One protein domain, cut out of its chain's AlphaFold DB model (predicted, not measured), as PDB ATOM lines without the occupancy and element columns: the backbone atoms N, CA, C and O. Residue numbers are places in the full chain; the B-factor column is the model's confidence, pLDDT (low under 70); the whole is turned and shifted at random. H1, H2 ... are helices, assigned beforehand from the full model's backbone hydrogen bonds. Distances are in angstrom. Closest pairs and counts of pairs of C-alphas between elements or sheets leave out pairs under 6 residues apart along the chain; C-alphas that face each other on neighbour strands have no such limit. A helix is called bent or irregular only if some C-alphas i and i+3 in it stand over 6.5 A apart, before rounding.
ATOM      1  N   PRO A 287     217.050 -65.391  47.057       85.12
ATOM      2  CA  PRO A 287     216.005 -66.313  47.495       85.12
ATOM      3  C   PRO A 287     216.557 -67.529  48.255       85.12
ATOM      4  O   PRO A 287     215.935 -68.005  49.205       85.12
ATOM      5  N   GLU A 288     217.736 -68.018  47.868       86.62
ATOM      6  CA  GLU A 288     218.416 -69.140  48.513       86.62
ATOM      7  C   GLU A 288     218.919 -68.780  49.917       86.62
ATOM      8  O   GLU A 288     218.714 -69.553  50.854       86.62
ATOM      9  N   ASP A 289     219.509 -67.595  50.092       84.75
ATOM     10  CA  ASP A 289     219.968 -67.119  51.404       84.75
ATOM     11  C   ASP A 289     218.793 -66.919  52.369       84.75
ATOM     12  O   ASP A 289     218.881 -67.267  53.549       84.75
ATOM     13  N   ALA A 290     217.662 -66.411  51.870       87.00
ATOM     14  CA  ALA A 290     216.442 -66.284  52.661       87.00
ATOM     15  C   ALA A 290     215.889 -67.642  53.097       87.00
ATOM     16  O   ALA A 290     215.513 -67.820  54.260       87.00
ATOM     17  N   ALA A 291     215.878 -68.611  52.180       91.44
ATOM     18  CA  ALA A 291     215.475 -69.976  52.474       91.44
ATOM     19  C   ALA A 291     216.394 -70.628  53.516       91.44
ATOM     20  O   ALA A 291     215.897 -71.240  54.461       91.44
ATOM     21  N   ALA A 292     217.714 -70.452  53.395       91.25
ATOM     22  CA  ALA A 292     218.693 -70.960  54.354       91.25
ATOM     23  C   ALA A 292     218.558 -70.308  55.734       91.25
ATOM     24  O   ALA A 292     218.568 -71.008  56.750       91.25
ATOM     25  N   TRP A 293     218.366 -68.989  55.784       91.06
ATOM     26  CA  TRP A 293     218.130 -68.266  57.032       91.06
ATOM     27  C   TRP A 293     216.848 -68.749  57.728       91.06
ATOM     28  O   TRP A 293     216.896 -69.125  58.901       91.06
ATOM     29  N   LEU A 294     215.723 -68.850  57.008       92.00
ATOM     30  CA  LEU A 294     214.467 -69.377  57.559       92.00
ATOM     31  C   LEU A 294     214.585 -70.836  58.001       92.00
ATOM     32  O   LEU A 294     214.118 -71.185  59.087       92.00
ATOM     33  N   ALA A 295     215.225 -71.687  57.197       93.50
ATOM     34  CA  ALA A 295     215.461 -73.080  57.554       93.50
ATOM     35  C   ALA A 295     216.282 -73.182  58.845       93.50
ATOM     36  O   ALA A 295     215.958 -74.000  59.707       93.50
ATOM     37  N   ALA A 296     217.297 -72.329  59.016       91.81
ATOM     38  CA  ALA A 296     218.081 -72.264  60.241       91.81
ATOM     39  C   ALA A 296     217.227 -71.845  61.446       91.81
ATOM     40  O   ALA A 296     217.350 -72.474  62.496       91.81
ATOM     41  N   LYS A 297     216.328 -70.853  61.311       92.00
ATOM     42  CA  LYS A 297     215.396 -70.444  62.384       92.00
ATOM     43  C   LYS A 297     214.412 -71.558  62.756       92.00
ATOM     44  O   LYS A 297     214.266 -71.880  63.929       92.00
ATOM     45  N   ILE A 298     213.787 -72.205  61.773       91.56
ATOM     46  CA  ILE A 298     212.806 -73.290  61.985       91.56
ATOM     47  C   ILE A 298     213.412 -74.493  62.727       91.56
ATOM     48  O   ILE A 298     212.703 -75.238  63.406       91.56
ATOM     49  N   GLN A 299     214.719 -74.708  62.587       89.44
ATOM     50  CA  GLN A 299     215.434 -75.823  63.205       89.44
ATOM     51  C   GLN A 299     215.970 -75.513  64.614       89.44
ATOM     52  O   GLN A 299     216.567 -76.394  65.237       89.44
ATOM     53  N   GLN A 300     215.769 -74.300  65.140       89.19
ATOM     54  CA  GLN A 300     216.209 -73.959  66.493       89.19
ATOM     55  C   GLN A 300     215.295 -74.620  67.543       89.19
ATOM     56  O   GLN A 300     214.079 -74.439  67.487       89.19
ATOM     57  N   PRO A 301     215.839 -75.353  68.539       81.62
ATOM     58  CA  PRO A 301     215.031 -76.152  69.470       81.62
ATOM     59  C   PRO A 301     214.028 -75.371  70.331       81.62
ATOM     60  O   PRO A 301     213.046 -75.950  70.784       81.62
ATOM     61  N   ALA A 302     214.291 -74.089  70.594       82.12
ATOM     62  CA  ALA A 302     213.488 -73.248  71.485       82.12
ATOM     63  C   ALA A 302     212.496 -72.331  70.743       82.12
ATOM     64  O   ALA A 302     211.872 -71.479  71.369       82.12
ATOM     65  N   ILE A 303     212.374 -72.468  69.420       84.44
ATOM     66  CA  ILE A 303     211.525 -71.607  68.594       84.44
ATOM     67  C   ILE A 303     210.124 -72.206  68.433       84.44
ATOM     68  O   ILE A 303     209.969 -73.410  68.220       84.44
ATOM     69  N   ASP A 304     209.102 -71.343  68.457       86.94
ATOM     70  CA  ASP A 304     207.739 -71.702  68.055       86.94
ATOM     71  C   ASP A 304     207.662 -71.910  66.534       86.94
ATOM     72  O   ASP A 304     207.318 -71.034  65.734       86.94
ATOM     73  N   ARG A 305     208.028 -73.125  66.134       89.44
ATOM     74  CA  ARG A 305     207.990 -73.588  64.750       89.44
ATOM     75  C   ARG A 305     206.583 -73.541  64.156       89.44
ATOM     76  O   ARG A 305     206.445 -73.282  62.963       89.44
ATOM     77  N   GLU A 306     205.549 -73.798  64.953       89.06
ATOM     78  CA  GLU A 306     204.171 -73.822  64.465       89.06
ATOM     79  C   GLU A 306     203.722 -72.426  64.027       89.06
ATOM     80  O   GLU A 306     203.172 -72.280  62.932       89.06
ATOM     81  N   LYS A 307     204.045 -71.396  64.818       89.06
ATOM     82  CA  LYS A 307     203.789 -69.997  64.462       89.06
ATOM     83  C   LYS A 307     204.432 -69.605  63.130       89.06
ATOM     84  O   LYS A 307     203.746 -69.072  62.258       89.06
ATOM     85  N   ILE A 308     205.715 -69.924  62.930       90.62
ATOM     86  CA  ILE A 308     206.425 -69.641  61.666       90.62
ATOM     87  C   ILE A 308     205.728 -70.322  60.488       90.62
ATOM     88  O   ILE A 308     205.457 -69.694  59.466       90.62
ATOM     89  N   ILE A 309     205.412 -71.609  60.631       89.69
ATOM     90  CA  ILE A 309     204.844 -72.413  59.548       89.69
ATOM     91  C   ILE A 309     203.428 -71.958  59.166       89.69
ATOM     92  O   ILE A 309     203.094 -71.956  57.978       89.69
ATOM     93  N   ARG A 310     202.597 -71.562  60.138       87.19
ATOM     94  CA  ARG A 310     201.260 -71.002  59.876       87.19
ATOM     95  C   ARG A 310     201.342 -69.674  59.125       87.19
ATOM     96  O   ARG A 310     200.565 -69.431  58.207       87.19
ATOM     97  N   GLU A 311     202.289 -68.822  59.496       86.88
ATOM     98  CA  GLU A 311     202.451 -67.501  58.880       86.88
ATOM     99  C   GLU A 311     202.994 -67.604  57.454       86.88
ATOM    100  O   GLU A 311     202.496 -66.926  56.557       86.88
ATOM    101  N   LEU A 312     203.906 -68.548  57.197       87.50
ATOM    102  CA  LEU A 312     204.368 -68.845  55.839       87.50
ATOM    103  C   LEU A 312     203.222 -69.220  54.889       87.50
ATOM    104  O   LEU A 312     203.298 -68.880  53.716       87.50
ATOM    105  N   GLY A 313     202.162 -69.886  55.363       82.19
ATOM    106  CA  GLY A 313     201.034 -70.309  54.524       82.19
ATOM    107  C   GLY A 313     199.999 -69.223  54.210       82.19
ATOM    108  O   GLY A 313     199.050 -69.481  53.460       82.19
ATOM    109  N   ARG A 314     200.153 -68.004  54.748       78.69
ATOM    110  CA  ARG A 314     199.213 -66.900  54.486       78.69
ATOM    111  C   ARG A 314     199.358 -66.289  53.094       78.69
ATOM    112  O   ARG A 314     198.386 -65.712  52.599       78.69
ATOM    113  N   GLU A 315     200.507 -66.462  52.445       74.50
ATOM    114  CA  GLU A 315     200.796 -65.885  51.130       74.50
ATOM    115  C   GLU A 315     200.006 -66.503  49.964       74.50
ATOM    116  O   GLU A 315     199.250 -67.467  50.115       74.50
ATOM    117  N   TYR A 316     200.156 -65.897  48.783       70.19
ATOM    118  CA  TYR A 316     199.553 -66.378  47.547       70.19
ATOM    119  C   TYR A 316     200.189 -67.702  47.092       70.19
ATOM    120  O   TYR A 316     201.412 -67.856  47.182       70.19
ATOM    121  N   PRO A 317     199.391 -68.644  46.556       70.06
ATOM    122  CA  PRO A 317     199.855 -69.967  46.140       70.06
ATOM    123  C   PRO A 317     201.122 -70.020  45.280       70.06
ATOM    124  O   PRO A 317     201.949 -70.920  45.439       70.06
ATOM    125  N   GLU A 318     201.286 -69.067  44.368       71.56
ATOM    126  CA  GLU A 318     202.410 -69.019  43.437       71.56
ATOM    127  C   GLU A 318     203.736 -68.811  44.178       71.56
ATOM    128  O   GLU A 318     204.728 -69.478  43.871       71.56
ATOM    129  N   VAL A 319     203.730 -67.946  45.196       74.75
ATOM    130  CA  VAL A 319     204.903 -67.647  46.031       74.75
ATOM    131  C   VAL A 319     205.193 -68.802  46.988       74.75
ATOM    132  O   VAL A 319     206.355 -69.171  47.181       74.75
ATOM    133  N   LEU A 320     204.139 -69.440  47.518       80.81
ATOM    134  CA  LEU A 320     204.260 -70.575  48.435       80.81
ATOM    135  C   LEU A 320     205.077 -71.716  47.827       80.81
ATOM    136  O   LEU A 320     205.995 -72.216  48.472       80.81
ATOM    137  N   SER A 321     204.787 -72.118  46.586       84.31
ATOM    138  CA  SER A 321     205.450 -73.283  45.984       84.31
ATOM    139  C   SER A 321     206.974 -73.135  45.909       84.31
ATOM    140  O   SER A 321     207.705 -74.045  46.304       84.31
ATOM    141  N   VAL A 322     207.456 -71.972  45.462       85.00
ATOM    142  CA  VAL A 322     208.885 -71.685  45.305       85.00
ATOM    143  C   VAL A 322     209.549 -71.553  46.670       85.00
ATOM    144  O   VAL A 322     210.536 -72.240  46.936       85.00
ATOM    145  N   ARG A 323     208.981 -70.731  47.561       87.94
ATOM    146  CA  ARG A 323     209.576 -70.455  48.871       87.94
ATOM    147  C   ARG A 323     209.647 -71.702  49.742       87.94
ATOM    148  O   ARG A 323     210.694 -72.003  50.306       87.94
ATOM    149  N   ILE A 324     208.552 -72.451  49.845       91.38
ATOM    150  CA  ILE A 324     208.487 -73.635  50.710       91.38
ATOM    151  C   ILE A 324     209.418 -74.734  50.197       91.38
ATOM    152  O   ILE A 324     210.104 -75.365  50.999       91.38
ATOM    153  N   SER A 325     209.507 -74.923  48.876       89.19
ATOM    154  CA  SER A 325     210.456 -75.878  48.290       89.19
ATOM    155  C   SER A 325     211.907 -75.470  48.562       89.19
ATOM    156  O   SER A 325     212.716 -76.322  48.923       89.19
ATOM    157  N   ALA A 326     212.235 -74.179  48.445       91.44
ATOM    158  CA  ALA A 326     213.573 -73.670  48.742       91.44
ATOM    159  C   ALA A 326     213.936 -73.841  50.228       91.44
ATOM    160  O   ALA A 326     215.016 -74.335  50.543       91.44
ATOM    161  N   ILE A 327     213.018 -73.512  51.146       93.75
ATOM    162  CA  ILE A 327     213.212 -73.717  52.592       93.75
ATOM    163  C   ILE A 327     213.450 -75.198  52.893       93.75
ATOM    164  O   ILE A 327     214.372 -75.526  53.634       93.75
ATOM    165  N   ALA A 328     212.654 -76.094  52.304       94.19
ATOM    166  CA  ALA A 328     212.804 -77.535  52.480       94.19
ATOM    167  C   ALA A 328     214.181 -78.031  52.004       94.19
ATOM    168  O   ALA A 328     214.850 -78.771  52.721       94.19
ATOM    169  N   GLN A 329     214.648 -77.559  50.845       93.44
ATOM    170  CA  GLN A 329     215.979 -77.881  50.314       93.44
ATOM    171  C   GLN A 329     217.124 -77.341  51.181       93.44
ATOM    172  O   GLN A 329     218.188 -77.954  51.223       93.44
ATOM    173  N   ALA A 330     216.910 -76.223  51.876       94.69
ATOM    174  CA  ALA A 330     217.898 -75.619  52.762       94.69
ATOM    175  C   ALA A 330     217.914 -76.220  54.184       94.69
ATOM    176  O   ALA A 330     218.728 -75.820  55.021       94.69
ATOM    177  N   MET A 331     217.031 -77.179  54.486       95.19
ATOM    178  CA  MET A 331     217.055 -77.910  55.756       95.19
ATOM    179  C   MET A 331     218.333 -78.747  55.889       95.19
ATOM    180  O   MET A 331     218.925 -79.167  54.899       95.19
ATOM    181  N   ARG A 332     218.754 -79.037  57.130       91.19
ATOM    182  CA  ARG A 332     220.037 -79.720  57.395       91.19
ATOM    183  C   ARG A 332     220.162 -81.106  56.745       91.19
ATOM    184  O   ARG A 332     221.273 -81.559  56.487       91.19
ATOM    185  N   ASP A 333     219.039 -81.803  56.571       93.69
ATOM    186  CA  ASP A 333     218.961 -83.161  56.038       93.69
ATOM    187  C   ASP A 333     217.564 -83.447  55.452       93.69
ATOM    188  O   ASP A 333     216.603 -82.700  55.673       93.69
ATOM    189  N   THR A 334     217.442 -84.547  54.701       92.50
ATOM    190  CA  THR A 334     216.188 -84.947  54.040       92.50
ATOM    191  C   THR A 334     215.069 -85.276  55.025       92.50
ATOM    192  O   THR A 334     213.907 -85.015  54.728       92.50
ATOM    193  N   GLY A 335     215.392 -85.801  56.209       94.25
ATOM    194  CA  GLY A 335     214.407 -86.066  57.254       94.25
ATOM    195  C   GLY A 335     213.838 -84.773  57.837       94.25
ATOM    196  O   GLY A 335     212.626 -84.638  57.969       94.25
ATOM    197  N   ALA A 336     214.686 -83.786  58.128       93.56
ATOM    198  CA  ALA A 336     214.271 -82.464  58.590       93.56
ATOM    199  C   ALA A 336     213.406 -81.740  57.543       93.56
ATOM    200  O   ALA A 336     212.394 -81.133  57.907       93.56
ATOM    201  N   SER A 337     213.766 -81.867  56.260       95.19
ATOM    202  CA  SER A 337     212.956 -81.411  55.125       95.19
ATOM    203  C   SER A 337     211.566 -82.051  55.119       95.19
ATOM    204  O   SER A 337     210.560 -81.341  55.112       95.19
ATOM    205  N   ASP A 338     211.481 -83.381  55.195       95.62
ATOM    206  CA  ASP A 338     210.200 -84.096  55.168       95.62
ATOM    207  C   ASP A 338     209.312 -83.755  56.377       95.62
ATOM    208  O   ASP A 338     208.097 -83.592  56.229       95.62
ATOM    209  N   VAL A 339     209.900 -83.580  57.568       93.56
ATOM    210  CA  VAL A 339     209.164 -83.143  58.768       93.56
ATOM    211  C   VAL A 339     208.640 -81.714  58.589       93.56
ATOM    212  O   VAL A 339     207.494 -81.440  58.934       93.56
ATOM    213  N   PHE A 340     209.431 -80.799  58.017       94.75
ATOM    214  CA  PHE A 340     208.975 -79.436  57.700       94.75
ATOM    215  C   PHE A 340     207.813 -79.420  56.711       94.75
ATOM    216  O   PHE A 340     206.792 -78.791  56.985       94.75
ATOM    217  N   LEU A 341     207.928 -80.154  55.607       93.94
ATOM    218  CA  LEU A 341     206.872 -80.262  54.602       93.94
ATOM    219  C   LEU A 341     205.589 -80.878  55.186       93.94
ATOM    220  O   LEU A 341     204.488 -80.418  54.885       93.94
ATOM    221  N   THR A 342     205.725 -81.873  56.066       92.38
ATOM    222  CA  THR A 342     204.594 -82.487  56.781       92.38
ATOM    223  C   THR A 342     203.895 -81.486  57.700       92.38
ATOM    224  O   THR A 342     202.671 -81.358  57.649       92.38
ATOM    225  N   ASP A 343     204.656 -80.746  58.512       91.88
ATOM    226  CA  ASP A 343     204.104 -79.719  59.399       91.88
ATOM    227  C   ASP A 343     203.432 -78.593  58.609       91.88
ATOM    228  O   ASP A 343     202.342 -78.154  58.976       91.88
ATOM    229  N   PHE A 344     204.047 -78.158  57.505       90.62
ATOM    230  CA  PHE A 344     203.483 -77.143  56.619       90.62
ATOM    231  C   PHE A 344     202.140 -77.577  56.045       90.62
ATOM    232  O   PHE A 344     201.184 -76.801  56.090       90.62
ATOM    233  N   LEU A 345     202.036 -78.824  55.580       87.88
ATOM    234  CA  LEU A 345     200.779 -79.369  55.083       87.88
ATOM    235  C   LEU A 345     199.732 -79.473  56.198       87.88
ATOM    236  O   LEU A 345     198.602 -79.036  56.001       87.88
ATOM    237  N   ARG A 346     200.104 -79.985  57.379       87.31
ATOM    238  CA  ARG A 346     199.202 -80.115  58.538       87.31
ATOM    239  C   ARG A 346     198.607 -78.771  58.957       87.31
ATOM    240  O   ARG A 346     197.417 -78.690  59.231       87.31
ATOM    241  N   LEU A 347     199.442 -77.741  59.042       86.75
ATOM    242  CA  LEU A 347     199.077 -76.451  59.629       86.75
ATOM    243  C   LEU A 347     198.347 -75.511  58.669       86.75
ATOM    244  O   LEU A 347     197.650 -74.609  59.130       86.75
ATOM    245  N   ASN A 348     198.487 -75.728  57.359       82.62
ATOM    246  CA  ASN A 348     197.929 -74.850  56.328       82.62
ATOM    247  C   ASN A 348     196.854 -75.520  55.456       82.62
ATOM    248  O   ASN A 348     196.360 -74.906  54.510       82.62
ATOM    249  N   SER A 349     196.452 -76.753  55.775       76.44
ATOM    250  CA  SER A 349     195.312 -77.411  55.134       76.44
ATOM    251  C   SER A 349     194.054 -77.229  55.986       76.44
ATOM    252  O   SER A 349     193.966 -77.756  57.091       76.44
ATOM    253  N   HIS A 350     193.070 -76.481  55.474       67.50
ATOM    254  CA  HIS A 350     191.771 -76.271  56.126       67.50
ATOM    255  C   HIS A 350     190.633 -76.736  55.204       67.50
ATOM    256  O   HIS A 350     190.734 -76.510  53.993       67.50
ATOM    257  N   PRO A 351     189.556 -77.359  55.725       61.06
ATOM    258  CA  PRO A 351     188.438 -77.848  54.912       61.06
ATOM    259  C   PRO A 351     187.749 -76.776  54.059       61.06
ATOM    260  O   PRO A 351     187.338 -77.074  52.940       61.06
ATOM    261  N   ASP A 352     187.714 -75.534  54.541       59.16
ATOM    262  CA  ASP A 352     187.057 -74.405  53.860       59.16
ATOM    263  C   ASP A 352     187.961 -73.618  52.893       59.16
ATOM    264  O   ASP A 352     187.515 -72.658  52.266       59.16
ATOM    265  N   LEU A 353     189.244 -73.977  52.771       56.31
ATOM    266  CA  LEU A 353     190.173 -73.280  51.882       56.31
ATOM    267  C   LEU A 353     190.335 -74.053  50.567       56.31
ATOM    268  O   LEU A 353     191.058 -75.048  50.508       56.31
ATOM    269  N   ASP A 354     189.802 -73.498  49.471       55.66
ATOM    270  CA  ASP A 354     190.101 -73.896  48.076       55.66
ATOM    271  C   ASP A 354     191.612 -73.840  47.730       55.66
ATOM    272  O   ASP A 354     192.041 -74.253  46.652       55.66
ATOM    273  N   ARG A 355     192.461 -73.377  48.663       55.53
ATOM    274  CA  ARG A 355     193.928 -73.375  48.560       55.53
ATOM    275  C   ARG A 355     194.545 -74.782  48.512       55.53
ATOM    276  O   ARG A 355     195.703 -74.905  48.122       55.53
ATOM    277  N   GLN A 356     193.825 -75.856  48.848       53.25
ATOM    278  CA  GLN A 356     194.426 -77.200  48.908       53.25
ATOM    279  C   GLN A 356     194.955 -77.731  47.568       53.25
ATOM    280  O   GLN A 356     195.982 -78.412  47.553       53.25
ATOM    281  N   TYR A 357     194.344 -77.359  46.436       52.47
ATOM    282  CA  TYR A 357     194.859 -77.724  45.107       52.47
ATOM    283  C   TYR A 357     196.297 -77.246  44.881       52.47
ATOM    284  O   TYR A 357     197.065 -77.866  44.145       52.47
ATOM    285  N   THR A 358     196.684 -76.163  45.554       60.75
ATOM    286  CA  THR A 358     198.009 -75.562  45.415       60.75
ATOM    287  C   THR A 358     199.056 -76.179  46.331       60.75
ATOM    288  O   THR A 358     200.211 -75.808  46.224       60.75
ATOM    289  N   MET A 359     198.708 -77.161  47.170       74.56
ATOM    290  CA  MET A 359     199.637 -77.797  48.121       74.56
ATOM    291  C   MET A 359     200.232 -79.116  47.599       74.56
ATOM    292  O   MET A 359     201.088 -79.713  48.247       74.56
ATOM    293  N   ALA A 360     199.839 -79.559  46.399       80.62
ATOM    294  CA  ALA A 360     200.358 -80.768  45.746       80.62
ATOM    295  C   ALA A 360     201.897 -80.772  45.606       80.62
ATOM    296  O   ALA A 360     202.526 -81.830  45.651       80.62
ATOM    297  N   PHE A 361     202.517 -79.590  45.468       85.50
ATOM    298  CA  PHE A 361     203.976 -79.465  45.381       85.50
ATOM    299  C   PHE A 361     204.686 -79.964  46.647       85.50
ATOM    300  O   PHE A 361     205.833 -80.400  46.559       85.50
ATOM    301  N   VAL A 362     204.017 -79.943  47.807       88.88
ATOM    302  CA  VAL A 362     204.580 -80.407  49.079       88.88
ATOM    303  C   VAL A 362     204.907 -81.896  48.992       88.88
ATOM    304  O   VAL A 362     206.028 -82.293  49.303       88.88
ATOM    305  N   PHE A 363     203.987 -82.716  48.468       89.62
ATOM    306  CA  PHE A 363     204.238 -84.143  48.244       89.62
ATOM    307  C   PHE A 363     205.349 -84.374  47.220       89.62
ATOM    308  O   PHE A 363     206.214 -85.223  47.437       89.62
ATOM    309  N   SER A 364     205.375 -83.602  46.132       88.81
ATOM    310  CA  SER A 364     206.452 -83.681  45.136       88.81
ATOM    311  C   SER A 364     207.828 -83.334  45.718       88.81
ATOM    312  O   SER A 364     208.829 -83.865  45.248       88.81
ATOM    313  N   SER A 365     207.872 -82.482  46.746       90.38
ATOM    314  CA  SER A 365     209.107 -82.023  47.397       90.38
ATOM    315  C   SER A 365     209.611 -82.964  48.496       90.38
ATOM    316  O   SER A 365     210.744 -82.821  48.944       90.38
ATOM    317  N   MET A 366     208.798 -83.936  48.926       94.31
ATOM    318  CA  MET A 366     209.215 -84.947  49.902       94.31
ATOM    319  C   MET A 366     210.175 -85.964  49.287       94.31
ATOM    320  O   MET A 366     210.060 -86.323  48.111       94.31
ATOM    321  N   SER A 367     211.083 -86.487  50.107       93.62
ATOM    322  CA  SER A 367     212.211 -87.308  49.658       93.62
ATOM    323  C   SER A 367     211.816 -88.677  49.087       93.62
ATOM    324  O   SER A 367     212.508 -89.215  48.224       93.62
ATOM    325  N   SER A 368     210.712 -89.271  49.557       95.44
ATOM    326  CA  SER A 368     210.362 -90.660  49.233       95.44
ATOM    327  C   SER A 368     208.860 -90.959  49.334       95.44
ATOM    328  O   SER A 368     208.138 -90.268  50.054       95.44
ATOM    329  N   PRO A 369     208.372 -92.036  48.683       95.25
ATOM    330  CA  PRO A 369     206.999 -92.513  48.864       95.25
ATOM    331  C   PRO A 369     206.651 -92.809  50.328       95.25
ATOM    332  O   PRO A 369     205.551 -92.504  50.780       95.25
ATOM    333  N   ALA A 370     207.605 -93.356  51.090       94.69
ATOM    334  CA  ALA A 370     207.423 -93.650  52.508       94.69
ATOM    335  C   ALA A 370     207.208 -92.373  53.336       94.69
ATOM    336  O   ALA A 370     206.296 -92.337  54.159       94.69
ATOM    337  N   ALA A 371     207.981 -91.312  53.074       93.75
ATOM    338  CA  ALA A 371     207.801 -90.013  53.726       93.75
ATOM    339  C   ALA A 371     206.417 -89.410  53.432       93.75
ATOM    340  O   ALA A 371     205.751 -88.919  54.339       93.75
ATOM    341  N   ARG A 372     205.933 -89.528  52.190       94.19
ATOM    342  CA  ARG A 372     204.601 -89.042  51.784       94.19
ATOM    343  C   ARG A 372     203.471 -89.766  52.514       94.19
ATOM    344  O   ARG A 372     202.555 -89.118  53.013       94.19
ATOM    345  N   LEU A 373     203.542 -91.094  52.620       93.38
ATOM    346  CA  LEU A 373     202.558 -91.874  53.382       93.38
ATOM    347  C   LEU A 373     202.622 -91.552  54.881       93.38
ATOM    348  O   LEU A 373     201.579 -91.387  55.510       93.38
ATOM    349  N   ALA A 374     203.826 -91.401  55.444       93.06
ATOM    350  CA  ALA A 374     204.010 -90.995  56.837       93.06
ATOM    351  C   ALA A 374     203.446 -89.590  57.114       93.06
ATOM    352  O   ALA A 374     202.873 -89.360  58.180       93.06
ATOM    353  N   ALA A 375     203.543 -88.667  56.153       91.75
ATOM    354  CA  ALA A 375     202.936 -87.347  56.255       91.75
ATOM    355  C   ALA A 375     201.404 -87.426  56.297       91.75
ATOM    356  O   ALA A 375     200.790 -86.845  57.187       91.75
ATOM    357  N   ILE A 376     200.783 -88.202  55.397       90.75
ATOM    358  CA  ILE A 376     199.323 -88.424  55.388       90.75
ATOM    359  C   ILE A 376     198.865 -89.035  56.720       90.75
ATOM    360  O   ILE A 376     197.892 -88.571  57.311       90.75
ATOM    361  N   GLN A 377     199.600 -90.031  57.219       91.38
ATOM    362  CA  GLN A 377     199.356 -90.658  58.518       91.38
ATOM    363  C   GLN A 377     199.446 -89.639  59.664       91.38
ATOM    364  O   GLN A 377     198.543 -89.560  60.488       91.38
ATOM    365  N   THR A 378     200.491 -88.809  59.678       90.12
ATOM    366  CA  THR A 378     200.691 -87.773  60.704       90.12
ATOM    367  C   THR A 378     199.573 -86.737  60.692       90.12
ATOM    368  O   THR A 378     199.131 -86.295  61.751       90.12
ATOM    369  N   ILE A 379     199.112 -86.336  59.505       86.75
ATOM    370  CA  ILE A 379     198.033 -85.357  59.376       86.75
ATOM    371  C   ILE A 379     196.732 -85.936  59.923       86.75
ATOM    372  O   ILE A 379     196.080 -85.275  60.724       86.75
ATOM    373  N   ARG A 380     196.416 -87.190  59.583       87.38
ATOM    374  CA  ARG A 380     195.274 -87.911  60.152       87.38
ATOM    375  C   ARG A 380     195.345 -87.997  61.676       87.38
ATOM    376  O   ARG A 380     194.391 -87.635  62.353       87.38
ATOM    377  N   ASP A 381     196.475 -88.457  62.208       87.75
ATOM    378  CA  ASP A 381     196.648 -88.708  63.646       87.75
ATOM    379  C   ASP A 381     196.609 -87.426  64.489       87.75
ATOM    380  O   ASP A 381     196.421 -87.486  65.701       87.75
ATOM    381  N   ARG A 382     196.793 -86.261  63.860       84.12
ATOM    382  CA  ARG A 382     196.749 -84.942  64.504       84.12
ATOM    383  C   ARG A 382     195.532 -84.114  64.097       84.12
ATOM    384  O   ARG A 382     195.610 -82.887  64.149       84.12
ATOM    385  N   GLU A 383     194.457 -84.772  63.663       78.88
ATOM    386  CA  GLU A 383     193.180 -84.145  63.279       78.88
ATOM    387  C   GLU A 383     193.306 -83.073  62.178       78.88
ATOM    388  O   GLU A 383     192.455 -82.197  62.032       78.88
ATOM    389  N   GLY A 384     194.372 -83.123  61.382       74.38
ATOM    390  CA  GLY A 384     194.496 -82.283  60.202       74.38
ATOM    391  C   GLY A 384     193.710 -82.862  59.027       74.38
ATOM    392  O   GLY A 384     193.274 -84.014  59.028       74.38
ATOM    393  N   TYR A 385     193.539 -82.053  57.988       76.62
ATOM    394  CA  TYR A 385     192.679 -82.391  56.860       76.62
ATOM    395  C   TYR A 385     193.464 -82.411  55.546       76.62
ATOM    396  O   TYR A 385     194.211 -81.483  55.260       76.62
ATOM    397  N   VAL A 386     193.289 -83.459  54.734       77.94
ATOM    398  CA  VAL A 386     193.877 -83.567  53.384       77.94
ATOM    399  C   VAL A 386     192.827 -84.086  52.411       77.94
ATOM    400  O   VAL A 386     192.344 -85.210  52.555       77.94
ATOM    401  N   ARG A 387     192.521 -83.306  51.372       78.31
ATOM    402  CA  ARG A 387     191.637 -83.723  50.274       78.31
ATOM    403  C   ARG A 387     192.376 -84.518  49.216       78.31
ATOM    404  O   ARG A 387     192.801 -83.997  48.190       78.31
ATOM    405  N   ILE A 388     192.512 -85.818  49.448       81.19
ATOM    406  CA  ILE A 388     193.109 -86.725  48.458       81.19
ATOM    407  C   ILE A 388     192.233 -86.916  47.208       81.19
ATOM    408  O   ILE A 388     192.732 -87.340  46.165       81.19
ATOM    409  N   ASP A 389     190.938 -86.593  47.288       81.06
ATOM    410  CA  ASP A 389     189.998 -86.601  46.164       81.06
ATOM    411  C   ASP A 389     190.366 -85.568  45.088       81.06
ATOM    412  O   ASP A 389     190.003 -85.744  43.927       81.06
ATOM    413  N   HIS A 390     191.138 -84.541  45.454       80.56
ATOM    414  CA  HIS A 390     191.534 -83.431  44.583       80.56
ATOM    415  C   HIS A 390     192.760 -83.721  43.715       80.56
ATOM    416  O   HIS A 390     193.026 -82.975  42.773       80.56
ATOM    417  N   PHE A 391     193.491 -84.800  43.996       85.31
ATOM    418  CA  PHE A 391     194.667 -85.192  43.222       85.31
ATOM    419  C   PHE A 391     194.311 -86.239  42.168       85.31
ATOM    420  O   PHE A 391     193.451 -87.092  42.391       85.31
ATOM    421  N   THR A 392     194.968 -86.202  41.010       88.44
ATOM    422  CA  THR A 392     194.766 -87.190  39.941       88.44
ATOM    423  C   THR A 392     195.567 -88.467  40.201       88.44
ATOM    424  O   THR A 392     196.535 -88.475  40.962       88.44
ATOM    425  N   ASN A 393     195.186 -89.576  39.560       88.56
ATOM    426  CA  ASN A 393     195.940 -90.829  39.685       88.56
ATOM    427  C   ASN A 393     197.355 -90.704  39.102       88.56
ATOM    428  O   ASN A 393     198.281 -91.323  39.618       88.56
ATOM    429  N   GLU A 394     197.542 -89.870  38.076       90.06
ATOM    430  CA  GLU A 394     198.862 -89.549  37.533       90.06
ATOM    431  C   GLU A 394     199.727 -88.809  38.558       90.06
ATOM    432  O   GLU A 394     200.920 -89.095  38.657       90.06
ATOM    433  N   GLN A 395     199.145 -87.906  39.357       90.06
ATOM    434  CA  GLN A 395     199.870 -87.235  40.439       90.06
ATOM    435  C   GLN A 395     200.316 -88.239  41.508       90.06
ATOM    436  O   GLN A 395     201.503 -88.287  41.824       90.06
ATOM    437  N   PHE A 396     199.417 -89.110  41.981       91.31
ATOM    438  CA  PHE A 396     199.775 -90.194  42.906       91.31
ATOM    439  C   PHE A 396     200.904 -91.075  42.350       91.31
ATOM    440  O   PHE A 396     201.917 -91.281  43.023       91.31
ATOM    441  N   ALA A 397     200.787 -91.508  41.093       90.94
ATOM    442  CA  ALA A 397     201.819 -92.300  40.431       90.94
ATOM    443  C   ALA A 397     203.162 -91.552  40.351       90.94
ATOM    444  O   ALA A 397     204.205 -92.144  40.628       90.94
ATOM    445  N   SER A 398     203.150 -90.247  40.050       91.81
ATOM    446  CA  SER A 398     204.360 -89.409  40.046       91.81
ATOM    447  C   SER A 398     205.016 -89.296  41.430       91.81
ATOM    448  O   SER A 398     206.229 -89.141  41.537       91.81
ATOM    449  N   TRP A 399     204.229 -89.449  42.497       92.88
ATOM    450  CA  TRP A 399     204.685 -89.491  43.887       92.88
ATOM    451  C   TRP A 399     205.083 -90.896  44.361       92.88
ATOM    452  O   TRP A 399     205.477 -91.067  45.518       92.88
ATOM    453  N   GLY A 400     204.993 -91.910  43.496       93.75
ATOM    454  CA  GLY A 400     205.325 -93.298  43.819       93.75
ATOM    455  C   GLY A 400     204.409 -93.938  44.866       93.75
ATOM    456  O   GLY A 400     204.825 -94.892  45.521       93.75
ATOM    457  N   ILE A 401     203.193 -93.415  45.038       94.44
ATOM    458  CA  ILE A 401     202.156 -93.957  45.926       94.44
ATOM    459  C   ILE A 401     200.861 -94.173  45.134       94.44
ATOM    460  O   ILE A 401     200.671 -93.583  44.075       94.44
ATOM    461  N   SER A 402     199.955 -95.015  45.622       93.50
ATOM    462  CA  SER A 402     198.630 -95.196  45.015       93.50
ATOM    463  C   SER A 402     197.551 -94.423  45.776       93.50
ATOM    464  O   SER A 402     197.698 -94.126  46.967       93.50
ATOM    465  N   ARG A 403     196.434 -94.118  45.099       91.88
ATOM    466  CA  ARG A 403     195.270 -93.506  45.756       91.88
ATOM    467  C   ARG A 403     194.740 -94.424  46.856       91.88
ATOM    468  O   ARG A 403     194.419 -93.947  47.934       91.88
ATOM    469  N   GLU A 404     194.694 -95.732  46.616       92.31
ATOM    470  CA  GLU A 404     194.223 -96.720  47.592       92.31
ATOM    471  C   GLU A 404     195.076 -96.711  48.866       92.31
ATOM    472  O   GLU A 404     194.523 -96.754  49.963       92.31
ATOM    473  N   GLN A 405     196.404 -96.593  48.737       93.19
ATOM    474  CA  GLN A 405     197.302 -96.470  49.889       93.19
ATOM    475  C   GLN A 405     196.963 -95.227  50.720       93.19
ATOM    476  O   GLN A 405     196.762 -95.342  51.929       93.19
ATOM    477  N   ALA A 406     196.831 -94.063  50.076       90.31
ATOM    478  CA  ALA A 406     196.479 -92.813  50.747       90.31
ATOM    479  C   ALA A 406     195.086 -92.872  51.406       90.31
ATOM    480  O   ALA A 406     194.946 -92.527  52.579       90.31
ATOM    481  N   THR A 407     194.071 -93.365  50.690       90.19
ATOM    482  CA  THR A 407     192.705 -93.520  51.216       90.19
ATOM    483  C   THR A 407     192.681 -94.446  52.424       90.19
ATOM    484  O   THR A 407     192.081 -94.101  53.434       90.19
ATOM    485  N   SER A 408     193.377 -95.586  52.361       91.44
ATOM    486  CA  SER A 408     193.377 -96.574  53.449       91.44
ATOM    487  C   SER A 408     193.912 -96.025  54.774       91.44
ATOM    488  O   SER A 408     193.478 -96.463  55.838       91.44
ATOM    489  N   ILE A 409     194.834 -95.058  54.716       89.50
ATOM    490  CA  ILE A 409     195.338 -94.356  55.896       89.50
ATOM    491  C   ILE A 409     194.225 -93.484  56.480       89.50
ATOM    492  O   ILE A 409     193.920 -93.602  57.666       89.50
ATOM    493  N   LEU A 410     193.591 -92.661  55.641       84.94
ATOM    494  CA  LEU A 410     192.580 -91.684  56.052       84.94
ATOM    495  C   LEU A 410     191.257 -92.310  56.522       84.94
ATOM    496  O   LEU A 410     190.546 -91.677  57.292       84.94
ATOM    497  N   THR A 411     190.925 -93.526  56.083       82.00
ATOM    498  CA  THR A 411     189.653 -94.199  56.414       82.00
ATOM    499  C   THR A 411     189.765 -95.270  57.502       82.00
ATOM    500  O   THR A 411     188.778 -95.941  57.784       82.00
ATOM    501  N   ARG A 412     190.954 -95.513  58.065       59.94
ATOM    502  CA  ARG A 412     191.129 -96.494  59.148       59.94
ATOM    503  C   ARG A 412     190.592 -95.928  60.467       59.94
ATOM    504  O   ARG A 412     191.204 -94.991  60.980       59.94
ATOM    505  N   GLU A 413     189.493 -96.522  60.947       51.56
ATOM    506  CA  GLU A 413     188.873 -96.324  62.276       51.56
ATOM    507  C   GLU A 413     189.833 -96.598  63.439       51.56
ATOM    508  O   GLU A 413     190.619 -97.577  63.351       51.56
TER     509      GLU A 413
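AT A GLANCE: This is residues 287 to 413 of the 413 residues of an uncharacterized protein of Verrucomicrobiaceae bacterium (UniProt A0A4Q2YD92). H4 lies at the core, packed with H3 and H5 in an up-and-down bundle, each running against the one before. H1 on H3 and H2 on H4 build out one end, while H6 on H4 and H8 on H6 build out the other. The 127 printed residues hold eight named helices, H1 to H8 in order, and no named strand: all helix. The whole is compact, with a radius of gyration of the C-alphas of 14.0 A, and spans 39 by 28 by 28 A.

HOW THE PARTS SIT: The hub is H4, residues 334 to 348. Its residues 336 to 341 alone touch H3, residues 317 to 329, in a hairpin tilted 28 degrees; the closest C-alphas, Ala 328 and Ser 337, are 4.7 A apart. Its residues 341 to 345 alone touch H5, residues 354 to 365, in a hairpin tilted 5 degrees; closest C-alphas, Leu 341 and Val 362, 6.0 A. H2, residues 305 to 312, touches H4 residues 343 to 348 alone; closest C-alphas, Ile 309 and Phe 344, 5.7 A. H6, residues 369 to 381, touches H4; closest C-alphas, Thr 342 and Ala 375, 5.2 A. H1, residues 287 to 298, touches H3 residues 323 to 328 alone; closest C-alphas, Ala 291 and Ile 327, 4.4 A. H8, residues 403 to 410, touches H6; closest C-alphas, Gln 377 and Ile 409, 6.1 A. H7, residues 393 to 398, touches no helix. Every O i to N i+4 pair is within hydrogen-bond range except in H3, 8 of 9, and H5, 2 of 8, with 6 of 9 O i to N i+3 pairs.

IN THESE COORDINATES: H4, 21.0 A long, begins at C-alpha 334 (216.188, -84.947, 54.040). H5, 20.7 A, is irregular: C-alphas 358 and 361 are 7.1 A apart. H8 ends at C-alpha 410 (192.580, -91.684, 56.052).

THE WHOLE: The printed part has no cut. The link from H6 to H7 is long, 11 residues. Residues 350 to 358 and 412 to 413 have pLDDT under 70.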